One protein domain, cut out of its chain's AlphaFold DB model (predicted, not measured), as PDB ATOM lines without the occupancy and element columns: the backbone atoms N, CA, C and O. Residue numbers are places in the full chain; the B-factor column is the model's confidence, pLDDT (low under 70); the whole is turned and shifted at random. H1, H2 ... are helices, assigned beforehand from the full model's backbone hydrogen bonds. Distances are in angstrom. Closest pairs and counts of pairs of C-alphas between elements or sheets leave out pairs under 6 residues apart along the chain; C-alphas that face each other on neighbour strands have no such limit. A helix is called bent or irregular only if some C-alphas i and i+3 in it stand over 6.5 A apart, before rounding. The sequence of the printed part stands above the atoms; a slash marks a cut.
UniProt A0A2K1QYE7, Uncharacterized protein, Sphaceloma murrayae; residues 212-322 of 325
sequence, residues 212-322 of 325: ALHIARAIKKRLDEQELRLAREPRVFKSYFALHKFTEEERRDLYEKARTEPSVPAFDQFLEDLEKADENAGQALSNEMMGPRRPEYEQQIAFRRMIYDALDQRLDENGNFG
ATOM      1  N   ALA A 212      72.939 153.262 134.884       43.56
ATOM      2  CA  ALA A 212      73.148 153.727 136.254       43.56
ATOM      3  C   ALA A 212      73.367 152.561 137.233       43.56
ATOM      4  O   ALA A 212      74.262 152.621 138.077       43.56
ATOM      5  N   LEU A 213      72.611 151.467 137.080       46.59
ATOM      6  CA  LEU A 213      72.759 150.268 137.903       46.59
ATOM      7  C   LEU A 213      74.090 149.549 137.635       46.59
ATOM      8  O   LEU A 213      74.743 149.076 138.571       46.59
ATOM      9  N   HIS A 214      74.525 149.481 136.375       49.09
ATOM     10  CA  HIS A 214      75.818 148.899 136.010       49.09
ATOM     11  C   HIS A 214      76.997 149.727 136.543       49.09
ATOM     12  O   HIS A 214      77.939 149.156 137.104       49.09
ATOM     13  N   ILE A 215      76.911 151.059 136.469       49.31
ATOM     14  CA  ILE A 215      77.897 151.975 137.059       49.31
ATOM     15  C   ILE A 215      77.923 151.833 138.587       49.31
ATOM     16  O   ILE A 215      79.000 151.663 139.160       49.31
ATOM     17  N   ALA A 216      76.765 151.812 139.252       48.31
ATOM     18  CA  ALA A 216      76.677 151.629 140.702       48.31
ATOM     19  C   ALA A 216      77.321 150.304 141.155       48.31
ATOM     20  O   ALA A 216      78.115 150.285 142.098       48.31
ATOM     21  N   ARG A 217      77.062 149.198 140.442       53.41
ATOM     22  CA  ARG A 217      77.683 147.886 140.710       53.41
ATOM     23  C   ARG A 217      79.198 147.900 140.505       53.41
ATOM     24  O   ARG A 217      79.923 147.330 141.320       53.41
ATOM     25  N   ALA A 218      79.687 148.552 139.452       50.94
ATOM     26  CA  ALA A 218      81.121 148.680 139.197       50.94
ATOM     27  C   ALA A 218      81.820 149.517 140.280       50.94
ATOM     28  O   ALA A 218      82.890 149.137 140.760       50.94
ATOM     29  N   ILE A 219      81.200 150.619 140.714       51.88
ATOM     30  CA  ILE A 219      81.705 151.461 141.806       51.88
ATOM     31  C   ILE A 219      81.736 150.677 143.115       51.88
ATOM     32  O   ILE A 219      82.765 150.694 143.786       51.88
ATOM     33  N   LYS A 220      80.671 149.935 143.435       60.09
ATOM     34  CA  LYS A 220      80.613 149.066 144.616       60.09
ATOM     35  C   LYS A 220      81.723 148.021 144.622       60.09
ATOM     36  O   LYS A 220      82.468 147.927 145.587       60.09
ATOM     37  N   LYS A 221      81.910 147.302 143.511       62.12
ATOM     38  CA  LYS A 221      82.998 146.321 143.383       62.12
ATOM     39  C   LYS A 221      84.371 146.963 143.613       62.12
ATOM     40  O   LYS A 221      85.208 146.402 144.310       62.12
ATOM     41  N   ARG A 222      84.608 148.153 143.047       59.97
ATOM     42  CA  ARG A 222      85.869 148.887 143.241       59.97
ATOM     43  C   ARG A 222      86.039 149.416 144.666       59.97
ATOM     44  O   ARG A 222      87.169 149.457 145.141       59.97
ATOM     45  N   LEU A 223      84.957 149.812 145.334       61.06
ATOM     46  CA  LEU A 223      84.964 150.155 146.757       61.06
ATOM     47  C   LEU A 223      85.398 148.957 147.597       61.06
ATOM     48  O   LEU A 223      86.372 149.072 148.336       61.06
ATOM     49  N   ASP A 224      84.756 147.806 147.400       70.94
ATOM     50  CA  ASP A 224      85.068 146.573 148.124       70.94
ATOM     51  C   ASP A 224      86.542 146.174 147.932       70.94
ATOM     52  O   ASP A 224      87.238 145.839 148.891       70.94
ATOM     53  N   GLU A 225      87.059 146.261 146.701       71.31
ATOM     54  CA  GLU A 225      88.468 145.990 146.389       71.31
ATOM     55  C   GLU A 225      89.433 146.950 147.111       71.31
ATOM     56  O   GLU A 225      90.451 146.508 147.651       71.31
ATOM     57  N   GLN A 226      89.133 148.254 147.138       66.00
ATOM     58  CA  GLN A 226      89.988 149.265 147.773       66.00
ATOM     59  C   GLN A 226      89.947 149.187 149.302       66.00
ATOM     60  O   GLN A 226      90.986 149.270 149.954       66.00
ATOM     61  N   GLU A 227      88.773 148.958 149.884       76.06
ATOM     62  CA  GLU A 227      88.617 148.740 151.324       76.06
ATOM     63  C   GLU A 227      89.352 147.474 151.771       76.06
ATOM     64  O   GLU A 227      90.061 147.475 152.784       76.06
ATOM     65  N   LEU A 228      89.268 146.408 150.969       77.38
ATOM     66  CA  LEU A 228      90.012 145.178 151.209       77.38
ATOM     67  C   LEU A 228      91.529 145.404 151.150       77.38
ATOM     68  O   LEU A 228      92.258 144.867 151.989       77.38
ATOM     69  N   ARG A 229      92.013 146.197 150.186       70.62
ATOM     70  CA  ARG A 229      93.432 146.577 150.080       70.62
ATOM     71  C   ARG A 229      93.882 147.393 151.288       70.62
ATOM     72  O   ARG A 229      94.852 147.003 151.939       70.62
ATOM     73  N   LEU A 230      93.140 148.438 151.657       75.62
ATOM     74  CA  LEU A 230      93.427 149.275 152.828       75.62
ATOM     75  C   LEU A 230      93.530 148.443 154.121       75.62
ATOM     76  O   LEU A 230      94.390 148.710 154.965       75.62
ATOM     77  N   ALA A 231      92.699 147.406 154.254       78.38
ATOM     78  CA  ALA A 231      92.733 146.491 155.390       78.38
ATOM     79  C   ALA A 231      93.912 145.496 155.353       78.38
ATOM     80  O   ALA A 231      94.473 145.168 156.402       78.38
ATOM     81  N   ARG A 232      94.289 144.979 154.174       77.69
ATOM     82  CA  ARG A 232      95.260 143.873 154.042       77.69
ATOM     83  C   ARG A 232      96.705 144.319 153.844       77.69
ATOM     84  O   ARG A 232      97.604 143.683 154.394       77.69
ATOM     85  N   GLU A 233      96.949 145.380 153.084       77.06
ATOM     86  CA  GLU A 233      98.304 145.802 152.708       77.06
ATOM     87  C   GLU A 233      99.238 146.119 153.892       77.06
ATOM     88  O   GLU A 233     100.391 145.682 153.846       77.06
ATOM     89  N   PRO A 234      98.792 146.744 155.005       78.75
ATOM     90  CA  PRO A 234      99.658 146.931 156.171       78.75
ATOM     91  C   PRO A 234     100.241 145.610 156.696       78.75
ATOM     92  O   PRO A 234     101.428 145.506 157.008       78.75
ATOM     93  N   ARG A 235      99.420 144.552 156.740       80.25
ATOM     94  CA  ARG A 235      99.873 143.222 157.162       80.25
ATOM     95  C   ARG A 235     100.884 142.642 156.175       80.25
ATOM     96  O   ARG A 235     101.865 142.046 156.608       80.25
ATOM     97  N   VAL A 236     100.662 142.837 154.876       80.12
ATOM     98  CA  VAL A 236     101.579 142.391 153.818       80.12
ATOM     99  C   VAL A 236     102.955 143.047 153.989       80.12
ATOM    100  O   VAL A 236     103.959 142.340 154.060       80.12
ATOM    101  N   PHE A 237     103.012 144.372 154.162       77.81
ATOM    102  CA  PHE A 237     104.273 145.093 154.378       77.81
ATOM    103  C   PHE A 237     104.969 144.716 155.680       77.81
ATOM    104  O   PHE A 237     106.188 144.544 155.695       77.81
ATOM    105  N   LYS A 238     104.205 144.479 156.750       76.12
ATOM    106  CA  LYS A 238     104.754 143.966 158.007       76.12
ATOM    107  C   LYS A 238     105.435 142.605 157.833       76.12
ATOM    108  O   LYS A 238     106.479 142.357 158.433       76.12
ATOM    109  N   SER A 239     104.879 141.735 156.991       76.75
ATOM    110  CA  SER A 239     105.427 140.402 156.728       76.75
ATOM    111  C   SER A 239     106.660 140.393 155.818       76.75
ATOM    112  O   SER A 239     107.432 139.440 155.898       76.75
ATOM    113  N   TYR A 240     106.913 141.431 155.009       76.56
ATOM    114  CA  TYR A 240     108.095 141.472 154.129       76.56
ATOM    115  C   TYR A 240     109.413 141.381 154.890       76.56
ATOM    116  O   TYR A 240     110.331 140.681 154.468       76.56
ATOM    117  N   PHE A 241     109.495 142.044 156.041       75.44
ATOM    118  CA  PHE A 241     110.674 141.948 156.889       75.44
ATOM    119  C   PHE A 241     110.864 140.523 157.439       75.44
ATOM    120  O   PHE A 241     111.975 139.995 157.434       75.44
ATOM    121  N   ALA A 242     109.769 139.856 157.820       70.81
ATOM    122  CA  ALA A 242     109.787 138.482 158.326       70.81
ATOM    123  C   ALA A 242     110.166 137.440 157.255       70.81
ATOM    124  O   ALA A 242     110.789 136.428 157.579       70.81
ATOM    125  N   LEU A 243     109.850 137.687 155.977       68.19
ATOM    126  CA  LEU A 243     110.300 136.854 154.849       68.19
ATOM    127  C   LEU A 243     111.820 136.902 154.640       68.19
ATOM    128  O   LEU A 243     112.382 136.044 153.964       68.19
ATOM    129  N   HIS A 244     112.492 137.885 155.237       72.56
ATOM    130  CA  HIS A 244     113.941 138.028 155.215       72.56
ATOM    131  C   HIS A 244     114.570 137.786 156.593       72.56
ATOM    132  O   HIS A 244     115.657 138.290 156.853       72.56
ATOM    133  N   LYS A 245     113.901 137.030 157.481       75.56
ATOM    134  CA  LYS A 245     114.405 136.683 158.821       75.56
ATOM    135  C   LYS A 245     115.736 135.926 158.773       75.56
ATOM    136  O   LYS A 245     115.994 135.179 157.833       75.56
ATOM    137  N   PHE A 246     116.525 136.064 159.841       79.19
ATOM    138  CA  PHE A 246     117.732 135.257 160.022       79.19
ATOM    139  C   PHE A 246     117.374 133.778 160.203       79.19
ATOM    140  O   PHE A 246     116.431 133.458 160.940       79.19
ATOM    141  N   THR A 247     118.148 132.895 159.577       85.88
ATOM    142  CA  THR A 247     118.127 131.453 159.849       85.88
ATOM    143  C   THR A 247     118.593 131.168 161.280       85.88
ATOM    144  O   THR A 247     119.190 132.021 161.935       85.88
ATOM    145  N   GLU A 248     118.332 129.966 161.804       85.56
ATOM    146  CA  GLU A 248     118.856 129.584 163.127       85.56
ATOM    147  C   GLU A 248     120.385 129.676 163.204       85.56
ATOM    148  O   GLU A 248     120.926 130.102 164.224       85.56
ATOM    149  N   GLU A 249     121.072 129.309 162.124       87.62
ATOM    150  CA  GLU A 249     122.529 129.367 162.027       87.62
ATOM    151  C   GLU A 249     123.024 130.817 162.043       87.62
ATOM    152  O   GLU A 249     123.878 131.168 162.851       87.62
ATOM    153  N   GLU A 250     122.397 131.703 161.266       84.88
ATOM    154  CA  GLU A 250     122.717 133.134 161.266       84.88
ATOM    155  C   GLU A 250     122.452 133.789 162.627       84.88
ATOM    156  O   GLU A 250     123.230 134.634 163.066       84.88
ATOM    157  N   ARG A 251     121.379 133.390 163.326       86.12
ATOM    158  CA  ARG A 251     121.072 133.871 164.684       86.12
ATOM    159  C   ARG A 251     122.165 133.473 165.678       86.12
ATOM    160  O   ARG A 251     122.578 134.305 166.487       86.12
ATOM    161  N   ARG A 252     122.649 132.226 165.607       88.00
ATOM    162  CA  ARG A 252     123.765 131.738 166.436       88.00
ATOM    163  C   ARG A 252     125.063 132.466 166.108       88.00
ATOM    164  O   ARG A 252     125.726 132.945 167.022       88.00
ATOM    165  N   ASP A 253     125.374 132.635 164.830       88.31
ATOM    166  CA  ASP A 253     126.558 133.368 164.378       88.31
ATOM    167  C   ASP A 253     126.546 134.837 164.821       88.31
ATOM    168  O   ASP A 253     127.579 135.385 165.212       88.31
ATOM    169  N   LEU A 254     125.383 135.493 164.768       85.94
ATOM    170  CA  LEU A 254     125.213 136.856 165.272       85.94
ATOM    171  C   LEU A 254     125.455 136.931 166.779       85.94
ATOM    172  O   LEU A 254     126.125 137.858 167.235       85.94
ATOM    173  N   TYR A 255     124.944 135.964 167.541       87.50
ATOM    174  CA  TYR A 255     125.182 135.905 168.977       87.50
ATOM    175  C   TYR A 255     126.658 135.675 169.305       87.50
ATOM    176  O   TYR A 255     127.209 136.380 170.143       87.50
ATOM    177  N   GLU A 256     127.333 134.751 168.622       87.69
ATOM    178  CA  GLU A 256     128.761 134.484 168.834       87.69
ATOM    179  C   GLU A 256     129.633 135.718 168.555       87.69
ATOM    180  O   GLU A 256     130.600 135.974 169.271       87.69
ATOM    181  N   LYS A 257     129.255 136.530 167.562       83.38
ATOM    182  CA  LYS A 257     129.903 137.821 167.277       83.38
ATOM    183  C   LYS A 257     129.607 138.888 168.333       83.38
ATOM    184  O   LYS A 257     130.395 139.815 168.491       83.38
ATOM    185  N   ALA A 258     128.469 138.791 169.015       82.06
ATOM    186  CA  ALA A 258     128.029 139.767 170.004       82.06
ATOM    187  C   ALA A 258     128.522 139.427 171.419       82.06
ATOM    188  O   ALA A 258     128.896 140.330 172.159       82.06
ATOM    189  N   ARG A 259     128.575 138.143 171.799       84.06
ATOM    190  CA  ARG A 259     128.819 137.681 173.181       84.06
ATOM    191  C   ARG A 259     130.170 138.082 173.773       84.06
ATOM    192  O   ARG A 259     130.387 137.906 174.968       84.06
ATOM    193  N   THR A 260     131.102 138.553 172.947       79.69
ATOM    194  CA  THR A 260     132.381 139.108 173.404       79.69
ATOM    195  C   THR A 260     132.209 140.461 174.095       79.69
ATOM    196  O   THR A 260     133.117 140.901 174.797       79.69
ATOM    197  N   GLU A 261     131.057 141.113 173.918       76.94
ATOM    198  CA  GLU A 261     130.706 142.378 174.554       76.94
ATOM    199  C   GLU A 261     130.078 142.152 175.947       76.94
ATOM    200  O   GLU A 261     129.145 141.356 176.078       76.94
ATOM    201  N   PRO A 262     130.503 142.888 176.994       70.56
ATOM    202  CA  PRO A 262     130.008 142.709 178.366       70.56
ATOM    203  C   PRO A 262     128.506 142.971 178.562       70.56
ATOM    204  O   PRO A 262     127.945 142.609 179.593       70.56
ATOM    205  N   SER A 263     127.871 143.666 177.618       75.19
ATOM    206  CA  SER A 263     126.476 144.109 177.681       75.19
ATOM    207  C   SER A 263     125.490 143.151 177.008       75.19
ATOM    208  O   SER A 263     124.284 143.406 177.044       75.19
ATOM    209  N   VAL A 264     125.975 142.073 176.387       76.50
ATOM    210  CA  VAL A 264     125.122 141.140 175.648       76.50
ATOM    211  C   VAL A 264     124.451 140.163 176.617       76.50
ATOM    212  O   VAL A 264     125.131 139.558 177.448       76.50
ATOM    213  N   PRO A 265     123.113 140.024 176.560       82.25
ATOM    214  CA  PRO A 265     122.378 139.160 177.473       82.25
ATOM    215  C   PRO A 265     122.617 137.678 177.151       82.25
ATOM    216  O   PRO A 265     123.230 137.331 176.143       82.25
ATOM    217  N   ALA A 266     122.108 136.787 178.004       87.69
ATOM    218  CA  ALA A 266     122.124 135.350 177.735       87.69
ATOM    219  C   ALA A 266     121.434 135.016 176.398       87.69
ATOM    220  O   ALA A 266     120.525 135.729 175.973       87.69
ATOM    221  N   PHE A 267     121.842 133.910 175.770       86.69
ATOM    222  CA  PHE A 267     121.402 133.518 174.426       86.69
ATOM    223  C   PHE A 267     119.880 133.536 174.237       86.69
ATOM    224  O   PHE A 267     119.396 134.139 173.284       86.69
ATOM    225  N   ASP A 268     119.122 132.952 175.166       87.56
ATOM    226  CA  ASP A 268     117.658 132.898 175.060       87.56
ATOM    227  C   ASP A 268     117.032 134.301 175.087       87.56
ATOM    228  O   ASP A 268     116.167 134.619 174.271       87.56
ATOM    229  N   GLN A 269     117.536 135.183 175.957       86.56
ATOM    230  CA  GLN A 269     117.083 136.573 176.024       86.56
ATOM    231  C   GLN A 269     117.488 137.360 174.770       86.56
ATOM    232  O   GLN A 269     116.707 138.166 174.272       86.56
ATOM    233  N   PHE A 270     118.683 137.104 174.227       86.38
ATOM    234  CA  PHE A 270     119.125 137.694 172.963       86.38
ATOM    235  C   PHE A 270     118.182 137.321 171.811       86.38
ATOM    236  O   PHE A 270     117.837 138.184 171.006       86.38
ATOM    237  N   LEU A 271     117.742 136.061 171.742       85.88
ATOM    238  CA  LEU A 271     116.798 135.604 170.722       85.88
ATOM    239  C   LEU A 271     115.409 136.232 170.884       85.88
ATOM    240  O   LEU A 271     114.854 136.698 169.889       85.88
ATOM    241  N   GLU A 272     114.865 136.285 172.103       86.69
ATOM    242  CA  GLU A 272     113.579 136.955 172.362       86.69
ATOM    243  C   GLU A 272     113.615 138.428 171.967       86.69
ATOM    244  O   GLU A 272     112.695 138.959 171.340       86.69
ATOM    245  N   ASP A 273     114.684 139.116 172.352       84.31
ATOM    246  CA  ASP A 273     114.828 140.523 172.045       84.31
ATOM    247  C   ASP A 273     114.968 140.717 170.519       84.31
ATOM    248  O   ASP A 273     114.485 141.716 169.979       84.31
ATOM    249  N   LEU A 274     115.607 139.768 169.811       82.94
ATOM    250  CA  LEU A 274     115.827 139.838 168.365       82.94
ATOM    251  C   LEU A 274     114.492 139.679 167.642       82.94
ATOM    252  O   LEU A 274     114.208 140.402 166.694       82.94
ATOM    253  N   GLU A 275     113.633 138.796 168.139       84.81
ATOM    254  CA  GLU A 275     112.270 138.634 167.646       84.81
ATOM    255  C   GLU A 275     111.425 139.900 167.860       84.81
ATOM    256  O   GLU A 275     110.775 140.370 166.925       84.81
ATOM    257  N   LYS A 276     111.521 140.549 169.030       85.38
ATOM    258  CA  LYS A 276     110.870 141.856 169.263       85.38
ATOM    259  C   LYS A 276     111.401 142.938 168.325       85.38
ATOM    260  O   LYS A 276     110.641 143.789 167.858       85.38
ATOM    261  N   ALA A 277     112.707 142.951 168.059       83.25
ATOM    262  CA  ALA A 277     113.289 143.869 167.089       83.25
ATOM    263  C   ALA A 277     112.696 143.618 165.694       83.25
ATOM    264  O   ALA A 277     112.308 144.584 165.024       83.25
ATOM    265  N   ASP A 278     112.554 142.350 165.296       84.62
ATOM    266  CA  ASP A 278     111.992 141.956 164.004       84.62
ATOM    267  C   ASP A 278     110.544 142.432 163.845       84.62
ATOM    268  O   ASP A 278     110.183 143.005 162.811       84.62
ATOM    269  N   GLU A 279     109.725 142.277 164.886       85.25
ATOM    270  CA  GLU A 279     108.350 142.778 164.911       85.25
ATOM    271  C   GLU A 279     108.282 144.304 164.771       85.25
ATOM    272  O   GLU A 279     107.484 144.824 163.981       85.25
ATOM    273  N   ASN A 280     109.136 145.022 165.507       87.12
ATOM    274  CA  ASN A 280     109.208 146.483 165.466       87.12
ATOM    275  C   ASN A 280     109.651 146.988 164.089       87.12
ATOM    276  O   ASN A 280     109.081 147.946 163.568       87.12
ATOM    277  N   ALA A 281     110.632 146.329 163.472       85.19
ATOM    278  CA  ALA A 281     111.100 146.661 162.133       85.19
ATOM    279  C   ALA A 281     110.039 146.370 161.063       85.19
ATOM    280  O   ALA A 281     109.818 147.203 160.186       85.19
ATOM    281  N   GLY A 282     109.324 145.247 161.161       85.88
ATOM    282  CA  GLY A 282     108.180 144.972 160.291       85.88
ATOM    283  C   GLY A 282     107.087 146.037 160.428       85.88
ATOM    284  O   GLY A 282     106.541 146.508 159.431       85.88
ATOM    285  N   GLN A 283     106.795 146.479 161.655       88.44
ATOM    286  CA  GLN A 283     105.831 147.553 161.889       88.44
ATOM    287  C   GLN A 283     106.307 148.899 161.321       88.44
ATOM    288  O   GLN A 283     105.514 149.612 160.707       88.44
ATOM    289  N   ALA A 284     107.588 149.234 161.491       87.88
ATOM    290  CA  ALA A 284     108.186 150.443 160.933       87.88
ATOM    291  C   ALA A 284     108.114 150.446 159.401       87.88
ATOM    292  O   ALA A 284     107.637 151.420 158.824       87.88
ATOM    293  N   LEU A 285     108.470 149.328 158.757       83.81
ATOM    294  CA  LEU A 285     108.373 149.167 157.307       83.81
ATOM    295  C   LEU A 285     106.924 149.305 156.821       83.81
ATOM    296  O   LEU A 285     106.661 150.005 155.846       83.81
ATOM    297  N   SER A 286     105.968 148.688 157.522       85.75
ATOM    298  CA  SER A 286     104.546 148.856 157.212       85.75
ATOM    299  C   SER A 286     104.116 150.316 157.290       85.75
ATOM    300  O   SER A 286     103.370 150.760 156.424       85.75
ATOM    301  N   ASN A 287     104.544 151.056 158.311       87.88
ATOM    302  CA  ASN A 287     104.190 152.464 158.463       87.88
ATOM    303  C   ASN A 287     104.868 153.334 157.392       87.88
ATOM    304  O   ASN A 287     104.237 154.250 156.880       87.88
ATOM    305  N   GLU A 288     106.115 153.032 157.026       85.19
ATOM    306  CA  GLU A 288     106.860 153.729 155.970       85.19
ATOM    307  C   GLU A 288     106.173 153.566 154.607       85.19
ATOM    308  O   GLU A 288     106.004 154.544 153.883       85.19
ATOM    309  N   MET A 289     105.725 152.348 154.276       80.62
ATOM    310  CA  MET A 289     105.044 152.072 153.003       80.62
ATOM    311  C   MET A 289     103.585 152.553 152.997       80.62
ATOM    312  O   MET A 289     103.121 153.100 151.998       80.62
ATOM    313  N   MET A 290     102.848 152.366 154.099       81.88
ATOM    314  CA  MET A 290     101.423 152.723 154.177       81.88
ATOM    315  C   MET A 290     101.171 154.189 154.508       81.88
ATOM    316  O   MET A 290     100.103 154.691 154.173       81.88
ATOM    317  N   GLY A 291     102.109 154.873 155.167       81.38
ATOM    318  CA  GLY A 291     101.985 156.275 155.570       81.38
ATOM    319  C   GLY A 291     101.538 157.202 154.434       81.38
ATOM    320  O   GLY A 291     100.510 157.856 154.591       81.38
ATOM    321  N   PRO A 292     102.239 157.232 153.284       72.38
ATOM    322  CA  PRO A 292     101.835 158.066 152.151       72.38
ATOM    323  C   PRO A 292     100.596 157.539 151.405       72.38
ATOM    324  O   PRO A 292      99.834 158.330 150.866       72.38
ATOM    325  N   ARG A 293     100.353 156.222 151.403       73.06
ATOM    326  CA  ARG A 293      99.312 155.577 150.573       73.06
ATOM    327  C   ARG A 293      97.939 155.502 151.237       73.06
ATOM    328  O   ARG A 293      96.915 155.498 150.562       73.06
ATOM    329  N   ARG A 294      97.892 155.419 152.569       78.25
ATOM    330  CA  ARG A 294      96.634 155.342 153.325       78.25
ATOM    331  C   ARG A 294      95.718 156.547 153.049       78.25
ATOM    332  O   ARG A 294      94.560 156.290 152.732       78.25
ATOM    333  N   PRO A 295      96.196 157.808 153.097       73.31
ATOM    334  CA  PRO A 295      95.363 158.960 152.760       73.31
ATOM    335  C   PRO A 295      94.793 158.890 151.338       73.31
ATOM    336  O   PRO A 295      93.638 159.243 151.130       73.31
ATOM    337  N   GLU A 296      95.564 158.388 150.369       67.88
ATOM    338  CA  GLU A 296      95.108 158.228 148.982       67.88
ATOM    339  C   GLU A 296      93.984 157.190 148.872       67.88
ATOM    340  O   GLU A 296      92.959 157.451 148.242       67.88
ATOM    341  N   TYR A 297      94.129 156.034 149.531       68.81
ATOM    342  CA  TYR A 297      93.065 155.029 149.598       68.81
ATOM    343  C   TYR A 297      91.805 155.573 150.264       68.81
ATOM    344  O   TYR A 297      90.708 155.399 149.737       68.81
ATOM    345  N   GLU A 298      91.951 156.253 151.400       76.69
ATOM    346  CA  GLU A 298      90.833 156.838 152.140       76.69
ATOM    347  C   GLU A 298      90.106 157.906 151.312       76.69
ATOM    348  O   GLU A 298      88.876 157.907 151.271       76.69
ATOM    349  N   GLN A 299      90.836 158.755 150.580       61.81
ATOM    350  CA  GLN A 299      90.250 159.733 149.658       61.81
ATOM    351  C   GLN A 299      89.509 159.061 148.497       61.81
ATOM    352  O   GLN A 299      88.383 159.449 148.182       61.81
ATOM    353  N   GLN A 300      90.094 158.030 147.881       57.97
ATOM    354  CA  GLN A 300      89.444 157.296 146.791       57.97
ATOM    355  C   GLN A 300      88.188 156.555 147.262       57.97
ATOM    356  O   GLN A 300      87.180 156.552 146.553       57.97
ATOM    357  N   ILE A 301      88.226 155.949 148.451       71.19
ATOM    358  CA  ILE A 301      87.067 155.299 149.073       71.19
ATOM    359  C   ILE A 301      85.989 156.340 149.374       71.19
ATOM    360  O   ILE A 301      84.841 156.139 148.989       71.19
ATOM    361  N   ALA A 302      86.339 157.466 150.003       63.16
ATOM    362  CA  ALA A 302      85.388 158.529 150.323       63.16
ATOM    363  C   ALA A 302      84.701 159.071 149.063       63.16
ATOM    364  O   ALA A 302      83.475 159.138 149.008       63.16
ATOM    365  N   PHE A 303      85.474 159.371 148.019       54.75
ATOM    366  CA  PHE A 303      84.945 159.850 146.745       54.75
ATOM    367  C   PHE A 303      84.009 158.829 146.081       54.75
ATOM    368  O   PHE A 303      82.896 159.160 145.675       54.75
ATOM    369  N   ARG A 304      84.414 157.556 146.019       59.22
ATOM    370  CA  ARG A 304      83.590 156.495 145.425       59.22
ATOM    371  C   ARG A 304      82.332 156.199 146.240       59.22
ATOM    372  O   ARG A 304      81.297 155.940 145.633       59.22
ATOM    373  N   ARG A 305      82.396 156.274 147.575       64.06
ATOM    374  CA  ARG A 305      81.225 156.147 148.457       64.06
ATOM    375  C   ARG A 305      80.244 157.285 148.220       64.06
ATOM    376  O   ARG A 305      79.075 157.008 148.028       64.06
ATOM    377  N   MET A 306      80.714 158.528 148.097       54.91
ATOM    378  CA  MET A 306      79.841 159.659 147.753       54.91
ATOM    379  C   MET A 306      79.098 159.446 146.428       54.91
ATOM    380  O   MET A 306      77.917 159.767 146.332       54.91
ATOM    381  N   ILE A 307      79.771 158.899 145.408       50.06
ATOM    382  CA  ILE A 307      79.116 158.577 144.134       50.06
ATOM    383  C   ILE A 307      78.116 157.434 144.316       50.06
ATOM    384  O   ILE A 307      76.997 157.528 143.820       50.06
ATOM    385  N   TYR A 308      78.511 156.366 145.011       55.31
ATOM    386  CA  TYR A 308      77.639 155.224 145.264       55.31
ATOM    387  C   TYR A 308      76.379 155.650 146.024       55.31
ATOM    388  O   TYR A 308      75.288 155.360 145.558       55.31
ATOM    389  N   ASP A 309      76.511 156.421 147.101       59.47
ATOM    390  CA  ASP A 309      75.390 156.924 147.900       59.47
ATOM    391  C   ASP A 309      74.482 157.860 147.084       59.47
ATOM    392  O   ASP A 309      73.263 157.815 147.224       59.47
ATOM    393  N   ALA A 310      75.044 158.688 146.194       50.56
ATOM    394  CA  ALA A 310      74.258 159.548 145.305       50.56
ATOM    395  C   ALA A 310      73.485 158.756 144.236       50.56
ATOM    396  O   ALA A 310      72.413 159.188 143.805       50.56
ATOM    397  N   LEU A 311      74.026 157.617 143.796       50.22
ATOM    398  CA  LEU A 311      73.334 156.676 142.916       50.22
ATOM    399  C   LEU A 311      72.269 155.885 143.688       50.22
ATOM    400  O   LEU A 311      71.158 155.742 143.191       50.22
ATOM    401  N   ASP A 312      72.581 155.438 144.903       54.69
ATOM    402  CA  ASP A 312      71.725 154.617 145.766       54.69
ATOM    403  C   ASP A 312      70.521 155.405 146.306       54.69
ATOM    404  O   ASP A 312      69.400 154.937 146.207       54.69
ATOM    405  N   GLN A 313      70.697 156.657 146.753       48.06
ATOM    406  CA  GLN A 313      69.593 157.533 147.203       48.06
ATOM    407  C   GLN A 313      68.566 157.850 146.115       48.06
ATOM    408  O   GLN A 313      67.460 158.305 146.409       48.06
ATOM    409  N   ARG A 314      68.942 157.670 144.849       48.03
ATOM    410  CA  ARG A 314      68.034 157.855 143.723       48.03
ATOM    411  C   ARG A 314      67.288 156.577 143.366       48.03
ATOM    412  O   ARG A 314      66.311 156.691 142.641       48.03
ATOM    413  N   LEU A 315      67.702 155.422 143.881       44.94
ATOM    414  CA  LEU A 315      67.068 154.125 143.692       44.94
ATOM    415  C   LEU A 315      66.190 153.813 144.923       44.94
ATOM    416  O   LEU A 315      66.627 153.924 146.062       44.94
ATOM    417  N   ASP A 316      64.923 153.464 144.720       50.78
ATOM    418  CA  ASP A 316      64.028 152.984 145.770       50.78
ATOM    419  C   ASP A 316      64.449 151.578 146.239       50.78
ATOM    420  O   ASP A 316      65.352 150.955 145.678       50.78
ATOM    421  N   GLU A 317      63.777 151.045 147.263       43.28
ATOM    422  CA  GLU A 317      64.074 149.723 147.846       43.28
ATOM    423  C   GLU A 317      63.995 148.558 146.830       43.28
ATOM    424  O   GLU A 317      64.494 147.465 147.102       43.28
ATOM    425  N   ASN A 318      63.411 148.787 145.647       43.38
ATOM    426  CA  ASN A 318      63.305 147.833 144.543       43.38
ATOM    427  C   ASN A 318      64.269 148.140 143.380       43.38
ATOM    428  O   ASN A 318      64.245 147.440 142.366       43.38
ATOM    429  N   GLY A 319      65.117 149.164 143.508       43.56
ATOM    430  CA  GLY A 319      66.049 149.601 142.477       43.56
ATOM    431  C   GLY A 319      65.441 150.511 141.405       43.56
ATOM    432  O   GLY A 319      66.023 150.582 140.329       43.56
ATOM    433  N   ASN A 320      64.304 151.179 141.643       42.88
ATOM    434  CA  ASN A 320      63.681 152.123 140.698       42.88
ATOM    435  C   ASN A 320      63.972 153.583 141.048       42.88
ATOM    436  O   ASN A 320      64.105 153.912 142.215       42.88
ATOM    437  N   PHE A 321      63.980 154.502 140.078       42.22
ATOM    438  CA  PHE A 321      64.128 155.920 140.415       42.22
ATOM    439  C   PHE A 321      62.931 156.448 141.223       42.22
ATOM    440  O   PHE A 321      61.782 156.303 140.799       42.22
ATOM    441  N   GLY A 322      63.194 157.068 142.379       42.66
ATOM    442  CA  GLY A 322      62.157 157.717 143.186       42.66
ATOM    443  C   GLY A 322      61.404 158.799 142.387       42.66
ATOM    444  O   GLY A 322      61.997 159.436 141.513       42.66
TER     445      GLY A 322
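What this domain is: This is residues 212 to 322 of the 325 residues of an uncharacterized protein of Sphaceloma murrayae (UniProt A0A2K1QYE7). This is a long, thin rod made by two long bent helices, H1 and H3, which run opposite ways with H1a next to H3b and H1b next to H3a. The short helix H2 lies near one end, where the chain turns back; both ends of the printed part lie at the other. The printed part has 111 residues with three named helices, H1, H2, H3 in chain order, and no named strand: all helix. It is extended, with a radius of gyration of the C-alphas of 23.9 A and spans of 78 by 21 by 17 A.

How they stand to each other: Start at H3, residues 267 to 312, assigned as one helix by its hydrogen bonds but bent: C-alphas 289 and 292 are 6.9 A apart, and its arms H3a, 267 to 289, and H3b, 292 to 312, stand at a steep tilt of 52 degrees. H3b is irregular, with C-alphas 292 and 295 6.6 A apart. H1, residues 212 to 242, likewise one helix by its hydrogen bonds, is bent with C-alphas 231 and 234 7.0 A apart; its arms are H1a, 212 to 231, and H1b, 234 to 242. H1b touches H3a, opposite ways at a steep tilt of 41 degrees, closest at the C-alphas of Lys 238 and Gly 282, 4.2 A. H1a touches H3b, opposite ways at a shallow tilt of 27 degrees, closest at the C-alphas of Ala 216 and Tyr 308, 5.9 A. H2, residues 248 to 258, only just touches H3a, with 3 pairs of C-alphas within 8 A, by residues 267 to 271 of H3a alone; it is about perpendicular at 75 degrees, and the closest C-alphas, those of Tyr 255 and Phe 267, are 7.0 A apart. Every O i to N i+4 pair is within hydrogen-bond range in H1a, H2 and H3a, against 3 of 5 in H1b and 16 of 17 in H3b.

Where its parts are: Find C-alpha 267 at (121.402, 133.518, 174.426); H3a runs 32.7 A from there, and H3b 31.0 A to C-alpha 312 at (71.725, 154.617, 145.766). H1a begins at C-alpha 212, (73.148, 153.727, 136.254), and measures 28.3 A; H1b measures 13.4 A and H2 15.3 A.

The domain as a whole: The C-alphas farthest apart are those of Thr 260 and Gly 322, 78.7 A. The printed part has no cut; the link H1 to H2 is tight and H2 to H3 short. Mean pLDDT of the printed part is 71.4, with 39 residues under 70, among them 212 to 223 and 302 to 322.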